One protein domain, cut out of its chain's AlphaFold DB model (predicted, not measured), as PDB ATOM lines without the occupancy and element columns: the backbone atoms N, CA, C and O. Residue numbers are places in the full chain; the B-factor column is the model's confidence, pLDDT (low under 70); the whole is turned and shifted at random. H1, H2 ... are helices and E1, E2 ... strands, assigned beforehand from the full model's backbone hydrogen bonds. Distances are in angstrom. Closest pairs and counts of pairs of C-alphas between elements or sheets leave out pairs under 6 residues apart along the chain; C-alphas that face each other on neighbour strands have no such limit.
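AT A GLANCE: This is residues 9 to 119 of the 170 residues of an uncharacterized protein of Paenibacillus lemnae (UniProt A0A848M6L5). What is the main shape? One long helix, H2, forms the spine of a slender model; H1 folds back along its first part and H3 packs slantwise on its later part. The two-stranded hairpin E1 E2 covers residues 24 to 32 of H1 and 38 to 50 of H2. What is it made of? The printed part has 111 residues, with named elements in the order H1, H2, H3, E1, E2; the sheet, order E1 - E2, is antiparallel and the class is mostly helix. How compact is it? It is loose, with a radius of gyration of the C-alphas of 17.6 A and spans of 62 by 30 by 16 A.

HOW THE PARTS SIT: How do the first helices meet? H1, residues 14 to 32, and H2, residues 37 to 68, form a helical hairpin at a shallow tilt of 27 degrees, opposite ways. They touch through residues 17 to 25 and 40 to 44 alone, the closest C-alphas being those of Ile 24 and Leu 40, 6.7 A apart. What follows? H3, residues 75 to 85, touches residues 50 to 59 of H2 alone, at a steep tilt of 49 degrees, opposite ways; the closest C-alphas, of Asn 54 and Cys 85, are 5.1 A apart. How do the strands pair? E1, residues 89 to 95, and E2, residues 102 to 108, are an antiparallel hairpin, with N 92 and O 105 within hydrogen-bond range at 2.9 A. Are the helix backbones complete? Every O i to N i+4 pair is within hydrogen-bond range in H1 and H3, and 27 of 28 in H2.

IN THESE COORDINATES: Where does the first helix begin? C-alpha 14 of H1 is at (80.813, 137.744, 124.472). How long are the helices? H1 measures 26.3 A, H2 45.9 A and H3 15.2 A from first to last C-alpha. Where do the strands lie? E1 measures 20.2 A and E2 20.3 A, and E2 ends with C-alpha 108 at (69.744, 124.640, 111.407).

THE WHOLE: How far does it reach? The two C-alphas farthest apart, of Thr 70 and Asn 98, are 62.0 A apart. Is it continuous? The printed part has no cut; the links H1 to H2 and H3 to E1 are tight, the other two short. Where is confidence low? The pLDDT is under 70 at residues 9 to 10, 97 to 101 and 110 to 119.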
ATOM      1  N   SER A   9      87.403 137.768 133.868       47.69
ATOM      2  CA  SER A   9      87.402 136.468 133.202       47.69
ATOM      3  C   SER A   9      86.711 136.664 131.855       47.69
ATOM      4  O   SER A   9      85.576 137.161 131.854       47.69
ATOM      5  N   PRO A  10      87.399 136.423 130.724       56.12
ATOM      6  CA  PRO A  10      86.818 136.688 129.425       56.12
ATOM      7  C   PRO A  10      85.512 135.907 129.348       56.12
ATOM      8  O   PRO A  10      85.472 134.697 129.572       56.12
ATOM      9  N   LEU A  11      84.413 136.632 129.137       74.38
ATOM     10  CA  LEU A  11      83.112 136.015 128.946       74.38
ATOM     11  C   LEU A  11      83.237 135.158 127.690       74.38
ATOM     12  O   LEU A  11      83.397 135.709 126.604       74.38
ATOM     13  N   ILE A  12      83.195 133.835 127.868       78.56
ATOM     14  CA  ILE A  12      83.594 132.825 126.872       78.56
ATOM     15  C   ILE A  12      83.033 133.133 125.480       78.56
ATOM     16  O   ILE A  12      83.734 132.950 124.492       78.56
ATOM     17  N   ILE A  13      81.801 133.645 125.405       87.62
ATOM     18  CA  ILE A  13      81.082 133.899 124.153       87.62
ATOM     19  C   ILE A  13      80.811 135.370 123.830       87.62
ATOM     20  O   ILE A  13      80.159 135.626 122.823       87.62
ATOM     21  N   ARG A  14      81.244 136.341 124.649       87.75
ATOM     22  CA  ARG A  14      80.813 137.744 124.472       87.75
ATOM     23  C   ARG A  14      81.154 138.267 123.081       87.75
ATOM     24  O   ARG A  14      80.255 138.710 122.381       87.75
ATOM     25  N   ASP A  15      82.411 138.139 122.677       87.06
ATOM     26  CA  ASP A  15      82.887 138.694 121.406       87.06
ATOM     27  C   ASP A  15      82.183 138.029 120.198       87.06
ATOM     28  O   ASP A  15      81.941 138.658 119.173       87.06
ATOM     29  N   HIS A  16      81.753 136.769 120.339       89.12
ATOM     30  CA  HIS A  16      80.959 136.077 119.319       89.12
ATOM     31  C   HIS A  16      79.507 136.566 119.283       89.12
ATOM     32  O   HIS A  16      78.938 136.724 118.207       89.12
ATOM     33  N   LEU A  17      78.890 136.810 120.444       90.44
ATOM     34  CA  LEU A  17      77.541 137.379 120.506       90.44
ATOM     35  C   LEU A  17      77.505 138.812 119.971       90.44
ATOM     36  O   LEU A  17      76.532 139.176 119.314       90.44
ATOM     37  N   GLU A  18      78.557 139.596 120.210       91.38
ATOM     38  CA  GLU A  18      78.752 140.913 119.594       91.38
ATOM     39  C   GLU A  18      78.811 140.777 118.067       91.38
ATOM     40  O   GLU A  18      78.004 141.391 117.374       91.38
ATOM     41  N   TYR A  19      79.634 139.858 117.546       90.88
ATOM     42  CA  TYR A  19      79.686 139.574 116.110       90.88
ATOM     43  C   TYR A  19      78.319 139.185 115.522       90.88
ATOM     44  O   TYR A  19      77.894 139.753 114.517       90.88
ATOM     45  N   PHE A  20      77.588 138.248 116.139       89.38
ATOM     46  CA  PHE A  20      76.254 137.867 115.659       89.38
ATOM     47  C   PHE A  20      75.273 139.038 115.693       89.38
ATOM     48  O   PHE A  20      74.490 139.207 114.759       89.38
ATOM     49  N   THR A  21      75.329 139.856 116.745       92.56
ATOM     50  CA  THR A  21      74.497 141.055 116.873       92.56
ATOM     51  C   THR A  21      74.749 142.006 115.709       92.56
ATOM     52  O   THR A  21      73.796 142.399 115.035       92.56
ATOM     53  N   ASP A  22      76.015 142.296 115.409       92.94
ATOM     54  CA  ASP A  22      76.404 143.190 114.318       92.94
ATOM     55  C   ASP A  22      75.950 142.665 112.952       92.94
ATOM     56  O   ASP A  22      75.433 143.430 112.132       92.94
ATOM     57  N   GLN A  23      76.076 141.355 112.706       89.75
ATOM     58  CA  GLN A  23      75.616 140.727 111.462       89.75
ATOM     59  C   GLN A  23      74.093 140.821 111.300       89.75
ATOM     60  O   GLN A  23      73.599 141.201 110.236       89.75
ATOM     61  N   ILE A  24      73.334 140.516 112.358       89.31
ATOM     62  CA  ILE A  24      71.865 140.562 112.326       89.31
ATOM     63  C   ILE A  24      71.379 142.001 112.137       89.31
ATOM     64  O   ILE A  24      70.512 142.245 111.299       89.31
ATOM     65  N   VAL A  25      71.952 142.955 112.876       91.69
ATOM     66  CA  VAL A  25      71.615 144.380 112.762       91.69
ATOM     67  C   VAL A  25      71.937 144.893 111.362       91.69
ATOM     68  O   VAL A  25      71.086 145.531 110.747       91.69
ATOM     69  N   SER A  26      73.115 144.573 110.823       90.44
ATOM     70  CA  SER A  26      73.500 144.975 109.465       90.44
ATOM     71  C   SER A  26      72.522 144.436 108.419       90.44
ATOM     72  O   SER A  26      72.101 145.172 107.524       90.44
ATOM     73  N   HIS A  27      72.093 143.180 108.561       87.12
ATOM     74  CA  HIS A  27      71.105 142.586 107.666       87.12
ATOM     75  C   HIS A  27      69.732 143.265 107.783       87.12
ATOM     76  O   HIS A  27      69.156 143.646 106.765       87.12
ATOM     77  N   GLN A  28      69.231 143.493 109.000       87.38
ATOM     78  CA  GLN A  28      67.976 144.222 109.218       87.38
ATOM     79  C   GLN A  28      68.037 145.631 108.619       87.38
ATOM     80  O   GLN A  28      67.165 146.008 107.845       87.38
ATOM     81  N   MET A  29      69.110 146.383 108.866       87.81
ATOM     82  CA  MET A  29      69.295 147.712 108.276       87.81
ATOM     83  C   MET A  29      69.256 147.673 106.743       87.81
ATOM     84  O   MET A  29      68.676 148.568 106.133       87.81
ATOM     85  N   SER A  30      69.810 146.627 106.120       87.12
ATOM     86  CA  SER A  30      69.782 146.470 104.661       87.12
ATOM     87  C   SER A  30      68.406 146.103 104.087       87.12
ATOM     88  O   SER A  30      68.099 146.505 102.969       87.12
ATOM     89  N   VAL A  31      67.580 145.355 104.829       82.12
ATOM     90  CA  VAL A  31      66.296 144.814 104.340       82.12
ATOM     91  C   VAL A  31      65.106 145.692 104.733       82.12
ATOM     92  O   VAL A  31      64.209 145.895 103.920       82.12
ATOM     93  N   SER A  32      65.086 146.213 105.960       79.75
ATOM     94  CA  SER A  32      63.966 146.972 106.538       79.75
ATOM     95  C   SER A  32      64.280 148.437 106.836       79.75
ATOM     96  O   SER A  32      63.397 149.176 107.268       79.75
ATOM     97  N   GLY A  33      65.529 148.884 106.656       81.69
ATOM     98  CA  GLY A  33      65.931 150.264 106.962       81.69
ATOM     99  C   GLY A  33      65.866 150.620 108.453       81.69
ATOM    100  O   GLY A  33      65.888 151.798 108.808       81.69
ATOM    101  N   GLY A  34      65.765 149.618 109.332       84.38
ATOM    102  CA  GLY A  34      65.620 149.814 110.769       84.38
ATOM    103  C   GLY A  34      65.859 148.540 111.573       84.38
ATOM    104  O   GLY A  34      65.743 147.426 111.061       84.38
ATOM    105  N   ILE A  35      66.192 148.724 112.851       86.56
ATOM    106  CA  ILE A  35      66.447 147.634 113.795       86.56
ATOM    107  C   ILE A  35      65.117 147.130 114.349       86.56
ATOM    108  O   ILE A  35      64.282 147.921 114.792       86.56
ATOM    109  N   HIS A  36      64.954 145.810 114.390       86.94
ATOM    110  CA  HIS A  36      63.809 145.143 115.002       86.94
ATOM    111  C   HIS A  36      64.266 144.390 116.259       86.94
ATOM    112  O   HIS A  36      64.699 143.236 116.158       86.94
ATOM    113  N   PRO A  37      64.171 145.005 117.458       87.56
ATOM    114  CA  PRO A  37      64.742 144.448 118.682       87.56
ATOM    115  C   PRO A  37      64.193 143.064 119.023       87.56
ATOM    116  O   PRO A  37      64.963 142.166 119.336       87.56
ATOM    117  N   ASN A  38      62.880 142.854 118.889       87.81
ATOM    118  CA  ASN A  38      62.258 141.557 119.179       87.81
ATOM    119  C   ASN A  38      62.827 140.444 118.293       87.81
ATOM    120  O   ASN A  38      63.061 139.334 118.761       87.81
ATOM    121  N   SER A  39      63.089 140.757 117.025       84.88
ATOM    122  CA  SER A  39      63.671 139.814 116.081       84.88
ATOM    123  C   SER A  39      65.126 139.503 116.401       84.88
ATOM    124  O   SER A  39      65.524 138.342 116.376       84.88
ATOM    125  N   LEU A  40      65.898 140.532 116.754       89.69
ATOM    126  CA  LEU A  40      67.278 140.381 117.203       89.69
ATOM    127  C   LEU A  40      67.355 139.504 118.461       89.69
ATOM    128  O   LEU A  40      68.092 138.519 118.471       89.69
ATOM    129  N   PHE A  41      66.560 139.813 119.490       90.69
ATOM    130  CA  PHE A  41      66.524 139.039 120.732       90.69
ATOM    131  C   PHE A  41      66.140 137.585 120.486       90.69
ATOM    132  O   PHE A  41      66.798 136.692 121.009       90.69
ATOM    133  N   TRP A  42      65.129 137.341 119.652       90.19
ATOM    134  CA  TRP A  42      64.677 135.987 119.354       90.19
ATOM    135  C   TRP A  42      65.757 135.152 118.643       90.19
ATOM    136  O   TRP A  42      65.981 133.997 119.003       90.19
ATOM    137  N   VAL A  43      66.483 135.728 117.675       89.88
ATOM    138  CA  VAL A  43      67.592 135.027 116.996       89.88
ATOM    139  C   VAL A  43      68.754 134.768 117.960       89.88
ATOM    140  O   VAL A  43      69.267 133.649 118.014       89.88
ATOM    141  N   LEU A  44      69.146 135.766 118.760       91.69
ATOM    142  CA  LEU A  44      70.208 135.611 119.760       91.69
ATOM    143  C   LEU A  44      69.855 134.555 120.814       91.69
ATOM    144  O   LEU A  44      70.707 133.745 121.173       91.69
ATOM    145  N   GLU A  45      68.600 134.503 121.264       91.69
ATOM    146  CA  GLU A  45      68.114 133.478 122.190       91.69
ATOM    147  C   GLU A  45      68.291 132.070 121.606       91.69
ATOM    148  O   GLU A  45      68.774 131.169 122.300       91.69
ATOM    149  N   LYS A  46      67.976 131.870 120.320       89.81
ATOM    150  CA  LYS A  46      68.197 130.583 119.639       89.81
ATOM    151  C   LYS A  46      69.678 130.222 119.551       89.81
ATOM    152  O   LYS A  46      70.031 129.069 119.823       89.81
ATOM    153  N   ILE A  47      70.545 131.186 119.230       90.25
ATOM    154  CA  ILE A  47      72.000 130.982 119.181       90.25
ATOM    155  C   ILE A  47      72.524 130.568 120.556       90.25
ATOM    156  O   ILE A  47      73.165 129.526 120.676       90.25
ATOM    157  N   VAL A  48      72.201 131.338 121.598       91.69
ATOM    158  CA  VAL A  48      72.665 131.101 122.972       91.69
ATOM    159  C   VAL A  48      72.139 129.778 123.512       91.69
ATOM    160  O   VAL A  48      72.906 129.022 124.107       91.69
ATOM    161  N   THR A  49      70.866 129.457 123.283       89.06
ATOM    162  CA  THR A  49      70.271 128.189 123.727       89.06
ATOM    163  C   THR A  49      70.975 127.000 123.079       89.06
ATOM    164  O   THR A  49      71.367 126.057 123.769       89.06
ATOM    165  N   THR A  50      71.188 127.055 121.760       87.69
ATOM    166  CA  THR A  50      71.859 125.966 121.037       87.69
ATOM    167  C   THR A  50      73.317 125.847 121.464       87.69
ATOM    168  O   THR A  50      73.756 124.754 121.810       87.69
ATOM    169  N   PHE A  51      74.040 126.970 121.533       90.44
ATOM    170  CA  PHE A  51      75.414 127.005 122.027       90.44
ATOM    171  C   PHE A  51      75.516 126.395 123.423       90.44
ATOM    172  O   PHE A  51      76.345 125.523 123.648       90.44
ATOM    173  N   SER A  52      74.649 126.808 124.349       90.00
ATOM    174  CA  SER A  52      74.697 126.362 125.744       90.00
ATOM    175  C   SER A  52      74.485 124.857 125.854       90.00
ATOM    176  O   SER A  52      75.200 124.187 126.594       90.00
ATOM    177  N   ASN A  53      73.547 124.307 125.080       87.06
ATOM    178  CA  ASN A  53      73.314 122.867 125.027       87.06
ATOM    179  C   ASN A  53      74.539 122.118 124.477       87.06
ATOM    180  O   ASN A  53      74.964 121.112 125.045       87.06
ATOM    181  N   ASN A  54      75.133 122.621 123.395       87.69
ATOM    182  CA  ASN A  54      76.301 122.009 122.758       87.69
ATOM    183  C   ASN A  54      77.510 122.045 123.688       87.69
ATOM    184  O   ASN A  54      78.150 121.021 123.922       87.69
ATOM    185  N   PHE A  55      77.761 123.215 124.272       89.94
ATOM    186  CA  PHE A  55      78.863 123.468 125.183       89.94
ATOM    187  C   PHE A  55      78.732 122.637 126.448       89.94
ATOM    188  O   PHE A  55      79.706 122.031 126.875       89.94
ATOM    189  N   PHE A  56      77.529 122.526 127.014       87.94
ATOM    190  CA  PHE A  56      77.285 121.668 128.167       87.94
ATOM    191  C   PHE A  56      77.605 120.197 127.865       87.94
ATOM    192  O   PHE A  56      78.308 119.546 128.638       87.94
ATOM    193  N   LYS A  57      77.146 119.673 126.722       84.62
ATOM    194  CA  LYS A  57      77.435 118.289 126.315       84.62
ATOM    195  C   LYS A  57      78.931 118.069 126.060       84.62
ATOM    196  O   LYS A  57      79.487 117.070 126.519       84.62
ATOM    197  N   ALA A  58      79.585 118.987 125.349       86.00
ATOM    198  CA  ALA A  58      81.013 118.902 125.059       86.00
ATOM    199  C   ALA A  58      81.849 119.000 126.345       86.00
ATOM    200  O   ALA A  58      82.750 118.188 126.564       86.00
ATOM    201  N   TRP A  59      81.475 119.909 127.248       86.75
ATOM    202  CA  TRP A  59      82.091 120.055 128.561       86.75
ATOM    203  C   TRP A  59      81.965 118.780 129.389       86.75
ATOM    204  O   TRP A  59      82.960 118.315 129.932       86.75
ATOM    205  N   LEU A  60      80.776 118.169 129.444       83.44
ATOM    206  CA  LEU A  60      80.579 116.896 130.144       83.44
ATOM    207  C   LEU A  60      81.459 115.775 129.575       83.44
ATOM    208  O   LEU A  60      82.029 115.001 130.344       83.44
ATOM    209  N   SER A  61      81.594 115.695 128.249       82.31
ATOM    210  CA  SER A  61      82.459 114.706 127.597       82.31
ATOM    211  C   SER A  61      83.926 114.888 127.991       82.31
ATOM    212  O   SER A  61      84.583 113.932 128.416       82.31
ATOM    213  N   ILE A  62      84.425 116.125 127.914       83.44
ATOM    214  CA  ILE A  62      85.803 116.453 128.278       83.44
ATOM    215  C   ILE A  62      86.027 116.228 129.776       83.44
ATOM    216  O   ILE A  62      86.999 115.577 130.145       83.44
ATOM    217  N   ALA A  63      85.130 116.703 130.639       79.06
ATOM    218  CA  ALA A  63      85.236 116.539 132.087       79.06
ATOM    219  C   ALA A  63      85.254 115.059 132.498       79.06
ATOM    220  O   ALA A  63      86.064 114.669 133.338       79.06
ATOM    221  N   GLY A  64      84.424 114.218 131.869       75.12
ATOM    222  CA  GLY A  64      84.418 112.772 132.103       75.12
ATOM    223  C   GLY A  64      85.766 112.122 131.776       75.12
ATOM    224  O   GLY A  64      86.330 111.424 132.619       75.12
ATOM    225  N   LYS A  65      86.324 112.413 130.593       78.75
ATOM    226  CA  LYS A  65      87.655 111.928 130.185       78.75
ATOM    227  C   LYS A  65      88.757 112.439 131.119       78.75
ATOM    228  O   LYS A  65      89.582 111.672 131.606       78.75
ATOM    229  N   ARG A  66      88.752 113.739 131.407       74.56
ATOM    230  CA  ARG A  66      89.777 114.417 132.210       74.56
ATOM    231  C   ARG A  66      89.767 113.987 133.676       74.56
ATOM    232  O   ARG A  66      90.830 113.903 134.286       74.56
ATOM    233  N   SER A  67      88.602 113.619 134.212       71.19
ATOM    234  CA  SER A  67      88.488 113.023 135.547       71.19
ATOM    235  C   SER A  67      89.220 111.686 135.656       71.19
ATOM    236  O   SER A  67      89.784 111.413 136.710       71.19
ATOM    237  N   GLN A  68      89.228 110.857 134.604       73.62
ATOM    238  CA  GLN A  68      89.999 109.604 134.592       73.62
ATOM    239  C   GLN A  68      91.507 109.879 134.520       73.62
ATOM    240  O   GLN A  68      92.306 109.179 135.134       73.62
ATOM    241  N   GLU A  69      91.897 110.932 133.802       78.50
ATOM    242  CA  GLU A  69      93.292 111.352 133.631       78.50
ATOM    243  C   GLU A  69      93.822 112.205 134.803       78.50
ATOM    244  O   GLU A  69      94.989 112.583 134.798       78.50
ATOM    245  N   THR A  70      92.984 112.532 135.796       77.19
ATOM    246  CA  THR A  70      93.307 113.457 136.907       77.19
ATOM    247  C   THR A  70      93.913 114.782 136.413       77.19
ATOM    248  O   THR A  70      94.873 115.305 136.975       77.19
ATOM    249  N   SER A  71      93.365 115.323 135.323       77.56
ATOM    250  CA  SER A  71      93.830 116.565 134.692       77.56
ATOM    251  C   SER A  71      92.676 117.537 134.455       77.56
ATOM    252  O   SER A  71      91.508 117.169 134.572       77.56
ATOM    253  N   VAL A  72      92.993 118.791 134.131       77.38
ATOM    254  CA  VAL A  72      92.014 119.811 133.720       77.38
ATOM    255  C   VAL A  72      92.213 120.164 132.242       77.38
ATOM    256  O   VAL A  72      93.337 120.044 131.745       77.38
ATOM    257  N   PRO A  73      91.157 120.573 131.514       79.44
ATOM    258  CA  PRO A  73      91.294 121.031 130.134       79.44
ATOM    259  C   PRO A  73      92.148 122.296 130.072       79.44
ATOM    260  O   PRO A  73      92.008 123.184 130.915       79.44
ATOM    261  N   ARG A  74      92.998 122.405 129.051       83.69
ATOM    262  CA  ARG A  74      93.748 123.639 128.785       83.69
ATOM    263  C   ARG A  74      92.839 124.688 128.146       83.69
ATOM    264  O   ARG A  74      91.870 124.348 127.469       83.69
ATOM    265  N   TRP A  75      93.184 125.965 128.300       83.88
ATOM    266  CA  TRP A  75      92.408 127.066 127.717       83.88
ATOM    267  C   TRP A  75      92.219 126.954 126.198       83.88
ATOM    268  O   TRP A  75      91.120 127.210 125.717       83.88
ATOM    269  N   ASP A  76      93.219 126.484 125.448       85.56
ATOM    270  CA  ASP A  76      93.102 126.298 123.995       85.56
ATOM    271  C   ASP A  76      92.117 125.176 123.612       85.56
ATOM    272  O   ASP A  76      91.474 125.230 122.565       85.56
ATOM    273  N   GLU A  77      91.962 124.158 124.466       84.88
ATOM    274  CA  GLU A  77      90.934 123.125 124.297       84.88
ATOM    275  C   GLU A  77      89.536 123.688 124.577       84.88
ATOM    276  O   GLU A  77      88.586 123.352 123.870       84.88
ATOM    277  N   ILE A  78      89.413 124.569 125.577       86.25
ATOM    278  CA  ILE A  78      88.156 125.253 125.915       86.25
ATOM    279  C   ILE A  78      87.730 126.190 124.779       86.25
ATOM    280  O   ILE A  78      86.553 126.216 124.426       86.25
ATOM    281  N   GLU A  79      88.668 126.921 124.172       87.50
ATOM    282  CA  GLU A  79      88.404 127.791 123.019       87.50
ATOM    283  C   GLU A  79      87.962 126.992 121.791       87.50
ATOM    284  O   GLU A  79      86.923 127.298 121.207       87.50
ATOM    285  N   LYS A  80      88.664 125.902 121.455       87.00
ATOM    286  CA  LYS A  80      88.242 125.000 120.367       87.00
ATOM    287  C   LYS A  80      86.856 124.420 120.620       87.00
ATOM    288  O   LYS A  80      86.031 124.359 119.713       87.00
ATOM    289  N   MET A  81      86.586 123.994 121.854       88.25
ATOM    290  CA  MET A  81      85.273 123.488 122.239       88.25
ATOM    291  C   MET A  81      84.199 124.566 122.082       88.25
ATOM    292  O   MET A  81      83.152 124.280 121.511       88.25
ATOM    293  N   ARG A  82      84.448 125.797 122.547       89.94
ATOM    294  CA  ARG A  82      83.545 126.938 122.348       89.94
ATOM    295  C   ARG A  82      83.226 127.123 120.865       89.94
ATOM    296  O   ARG A  82      82.049 127.185 120.519       89.94
ATOM    297  N   ASP A  83      84.242 127.195 120.014       88.06
ATOM    298  CA  ASP A  83      84.072 127.511 118.591       88.06
ATOM    299  C   ASP A  83      83.224 126.452 117.874       88.06
ATOM    300  O   ASP A  83      82.334 126.785 117.096       88.06
ATOM    301  N   LEU A  84      83.415 125.178 118.224       86.25
ATOM    302  CA  LEU A  84      82.623 124.058 117.702       86.25
ATOM    303  C   LEU A  84      81.190 124.001 118.254       86.25
ATOM    304  O   LEU A  84      80.345 123.292 117.709       86.25
ATOM    305  N   CYS A  85      80.906 124.698 119.357       89.56
ATOM    306  CA  CYS A  85      79.587 124.687 119.980       89.56
ATOM    307  C   CYS A  85      78.635 125.724 119.389       89.56
ATOM    308  O   CYS A  85      77.426 125.603 119.602       89.56
ATOM    309  N   PHE A  86      79.131 126.718 118.645       87.69
ATOM    310  CA  PHE A  86      78.249 127.647 117.950       87.69
ATOM    311  C   PHE A  86      77.435 126.923 116.877       87.69
ATOM    312  O   PHE A  86      77.959 126.068 116.161       87.69
ATOM    313  N   PRO A  87      76.133 127.221 116.771       83.56
ATOM    314  CA  PRO A  87      75.295 126.530 115.817       83.56
ATOM    315  C   PRO A  87      75.588 127.028 114.400       83.56
ATOM    316  O   PRO A  87      75.674 128.232 114.162       83.56
ATOM    317  N   ASN A  88      75.679 126.099 113.450       83.62
ATOM    318  CA  ASN A  88      75.675 126.437 112.034       83.62
ATOM    319  C   ASN A  88      74.235 126.755 111.608       83.62
ATOM    320  O   ASN A  88      73.380 125.861 111.561       83.62
ATOM    321  N   ILE A  89      73.941 128.038 111.397       82.62
ATOM    322  CA  ILE A  89      72.576 128.533 111.207       82.62
ATOM    323  C   ILE A  89      72.465 129.422 109.979       82.62
ATOM    324  O   ILE A  89      73.387 130.152 109.626       82.62
ATOM    325  N   ALA A  90      71.278 129.413 109.390       85.31
ATOM    326  CA  ALA A  90      70.814 130.464 108.502       85.31
ATOM    327  C   ALA A  90      69.526 131.050 109.077       85.31
ATOM    328  O   ALA A  90      68.731 130.347 109.699       85.31
ATOM    329  N   PHE A  91      69.290 132.335 108.855       86.00
ATOM    330  CA  PHE A  91      68.005 132.941 109.165       86.00
ATOM    331  C   PHE A  91      67.563 133.830 108.012       86.00
ATOM    332  O   PHE A  91      68.382 134.332 107.242       86.00
ATOM    333  N   LYS A  92      66.253 134.017 107.898       86.31
ATOM    334  CA  LYS A  92      65.641 134.928 106.939       86.31
ATOM    335  C   LYS A  92      64.749 135.889 107.697       86.31
ATOM    336  O   LYS A  92      63.943 135.468 108.522       86.31
ATOM    337  N   PHE A  93      64.903 137.172 107.407       84.50
ATOM    338  CA  PHE A  93      64.062 138.229 107.941       84.50
ATOM    339  C   PHE A  93      63.225 138.818 106.807       84.50
ATOM    340  O   PHE A  93      63.770 139.170 105.762       84.50
ATOM    341  N   ALA A  94      61.911 138.910 106.997       82.06
ATOM    342  CA  ALA A  94      61.017 139.552 106.043       82.06
ATOM    343  C   ALA A  94      60.113 140.557 106.758       82.06
ATOM    344  O   ALA A  94      59.567 140.279 107.828       82.06
ATOM    345  N   GLN A  95      59.939 141.724 106.147       75.81
ATOM    346  CA  GLN A  95      59.015 142.755 106.599       75.81
ATOM    347  C   GLN A  95      57.893 142.885 105.569       75.81
ATOM    348  O   GLN A  95      58.163 142.990 104.375       75.81
ATOM    349  N   ASN A  96      56.635 142.856 106.016       73.00
ATOM    350  CA  ASN A  96      55.505 143.057 105.113       73.00
ATOM    351  C   ASN A  96      55.472 144.501 104.597       73.00
ATOM    352  O   ASN A  96      55.788 145.429 105.340       73.00
ATOM    353  N   GLU A  97      55.013 144.681 103.355       66.50
ATOM    354  CA  GLU A  97      54.989 145.962 102.621       66.50
ATOM    355  C   GLU A  97      54.285 147.106 103.378       66.50
ATOM    356  O   GLU A  97      54.605 148.274 103.185       66.50
ATOM    357  N   ASN A  98      53.384 146.774 104.309       65.81
ATOM    358  CA  ASN A  98      52.638 147.748 105.112       65.81
ATOM    359  C   ASN A  98      53.308 148.078 106.464       65.81
ATOM    360  O   ASN A  98      52.715 148.775 107.285       65.81
ATOM    361  N   GLY A  99      54.495 147.529 106.749       62.66
ATOM    362  CA  GLY A  99      55.254 147.739 107.991       62.66
ATOM    363  C   GLY A  99      54.635 147.132 109.261       62.66
ATOM    364  O   GLY A  99      55.244 147.192 110.326       62.66
ATOM    365  N   SER A 100      53.447 146.531 109.166       65.00
ATOM    366  CA  SER A 100      52.638 146.086 110.308       65.00
ATOM    367  C   SER A 100      53.027 144.720 110.881       65.00
ATOM    368  O   SER A 100      52.636 144.403 112.003       65.00
ATOM    369  N   SER A 101      53.808 143.913 110.160       69.75
ATOM    370  CA  SER A 101      54.295 142.626 110.666       69.75
ATOM    371  C   SER A 101      55.621 142.217 110.033       69.75
ATOM    372  O   SER A 101      55.828 142.382 108.831       69.75
ATOM    373  N   SER A 102      56.492 141.626 110.846       76.44
ATOM    374  CA  SER A 102      57.757 141.016 110.433       76.44
ATOM    375  C   SER A 102      57.736 139.517 110.716       76.44
ATOM    376  O   SER A 102      57.249 139.111 111.774       76.44
ATOM    377  N   SER A 103      58.302 138.706 109.827       82.44
ATOM    378  CA  SER A 103      58.546 137.282 110.061       82.44
ATOM    379  C   SER A 103      60.042 136.984 110.119       82.44
ATOM    380  O   SER A 103      60.871 137.668 109.511       82.44
ATOM    381  N   ILE A 104      60.385 135.960 110.898       84.25
ATOM    382  CA  ILE A 104      61.743 135.434 111.018       84.25
ATOM    383  C   ILE A 104      61.653 133.931 110.816       84.25
ATOM    384  O   ILE A 104      60.887 133.256 111.504       84.25
ATOM    385  N   GLU A 105      62.454 133.412 109.900       85.06
ATOM    386  CA  GLU A 105      62.651 131.979 109.709       85.06
ATOM    387  C   GLU A 105      64.068 131.633 110.179       85.06
ATOM    388  O   GLU A 105      65.007 132.389 109.927       85.06
ATOM    389  N   PHE A 106      64.225 130.514 110.889       83.62
ATOM    390  CA  PHE A 106      65.499 130.068 111.459       83.62
ATOM    391  C   PHE A 106      65.755 128.621 111.066       83.62
ATOM    392  O   PHE A 106      64.933 127.743 111.328       83.62
ATOM    393  N   TYR A 107      66.905 128.381 110.451       84.31
ATOM    394  CA  TYR A 107      67.291 127.108 109.869       84.31
ATOM    395  C   TYR A 107      68.568 126.607 110.533       84.31
ATOM    396  O   TYR A 107      69.569 127.320 110.588       84.31
ATOM    397  N   HIS A 108      68.541 125.363 111.003       79.56
ATOM    398  CA  HIS A 108      69.744 124.640 111.407       79.56
ATOM    399  C   HIS A 108      70.332 123.950 110.175       79.56
ATOM    400  O   HIS A 108      69.623 123.197 109.511       79.56
ATOM    401  N   LEU A 109      71.600 124.224 109.864       75.69
ATOM    402  CA  LEU A 109      72.244 123.718 108.647       75.69
ATOM    403  C   LEU A 109      72.860 122.321 108.824       75.69
ATOM    404  O   LEU A 109      72.975 121.603 107.840       75.69
ATOM    405  N   ASP A 110      73.144 121.900 110.061       66.25
ATOM    406  CA  ASP A 110      73.651 120.558 110.379       66.25
ATOM    407  C   ASP A 110      72.803 119.917 111.491       66.25
ATOM    408  O   ASP A 110      72.751 120.417 112.619       66.25
ATOM    409  N   SER A 111      72.111 118.811 111.184       53.31
ATOM    410  CA  SER A 111      71.169 118.141 112.097       53.31
ATOM    411  C   SER A 111      71.631 116.762 112.570       53.31
ATOM    412  O   SER A 111      70.809 115.867 112.740       53.31
ATOM    413  N   GLU A 112      72.922 116.561 112.815       52.25
ATOM    414  CA  GLU A 112      73.389 115.350 113.502       52.25
ATOM    415  C   GLU A 112      74.378 115.706 114.604       52.25
ATOM    416  O   GLU A 112      75.572 115.429 114.548       52.25
ATOM    417  N   GLN A 113      73.862 116.300 115.678       54.62
ATOM    418  CA  GLN A 113      74.555 116.152 116.948       54.62
ATOM    419  C   GLN A 113      74.354 114.721 117.415       54.62
ATOM    420  O   GLN A 113      73.309 114.384 117.977       54.62
ATOM    421  N   SER A 114      75.366 113.882 117.189       52.88
ATOM    422  CA  SER A 114      75.458 112.580 117.837       52.88
ATOM    423  C   SER A 114      75.156 112.765 119.322       52.88
ATOM    424  O   SER A 114      75.781 113.605 119.978       52.88
ATOM    425  N   VAL A 115      74.181 112.020 119.845       52.03
ATOM    426  CA  VAL A 115      73.889 111.982 121.279       52.03
ATOM    427  C   VAL A 115      75.200 111.658 121.986       52.03
ATOM    428  O   VAL A 115      75.696 110.536 121.886       52.03
ATOM    429  N   ILE A 116      75.797 112.654 122.646       55.72
ATOM    430  CA  ILE A 116      77.019 112.443 123.412       55.72
ATOM    431  C   ILE A 116      76.651 111.461 124.522       55.72
ATOM    432  O   ILE A 116      75.931 111.806 125.459       55.72
ATOM    433  N   LYS A 117      77.100 110.208 124.393       54.25
ATOM    434  CA  LYS A 117      77.028 109.228 125.477       54.25
ATOM    435  C   LYS A 117      78.016 109.672 126.548       54.25
ATOM    436  O   LYS A 117      79.209 109.392 126.464       54.25
ATOM    437  N   CYS A 118      77.519 110.404 127.537       54.53
ATOM    438  CA  CYS A 118      78.297 110.758 128.714       54.53
ATOM    439  C   CYS A 118      78.469 109.510 129.585       54.53
ATOM    440  O   CYS A 118      77.589 109.167 130.371       54.53
ATOM    441  N   ASN A 119      79.610 108.836 129.453       58.16
ATOM    442  CA  ASN A 119      80.027 107.830 130.422       58.16
ATOM    443  C   ASN A 119      80.550 108.572 131.654       58.16
ATOM    444  O   ASN A 119      81.686 109.045 131.659       58.16
TER     445      ASN A 119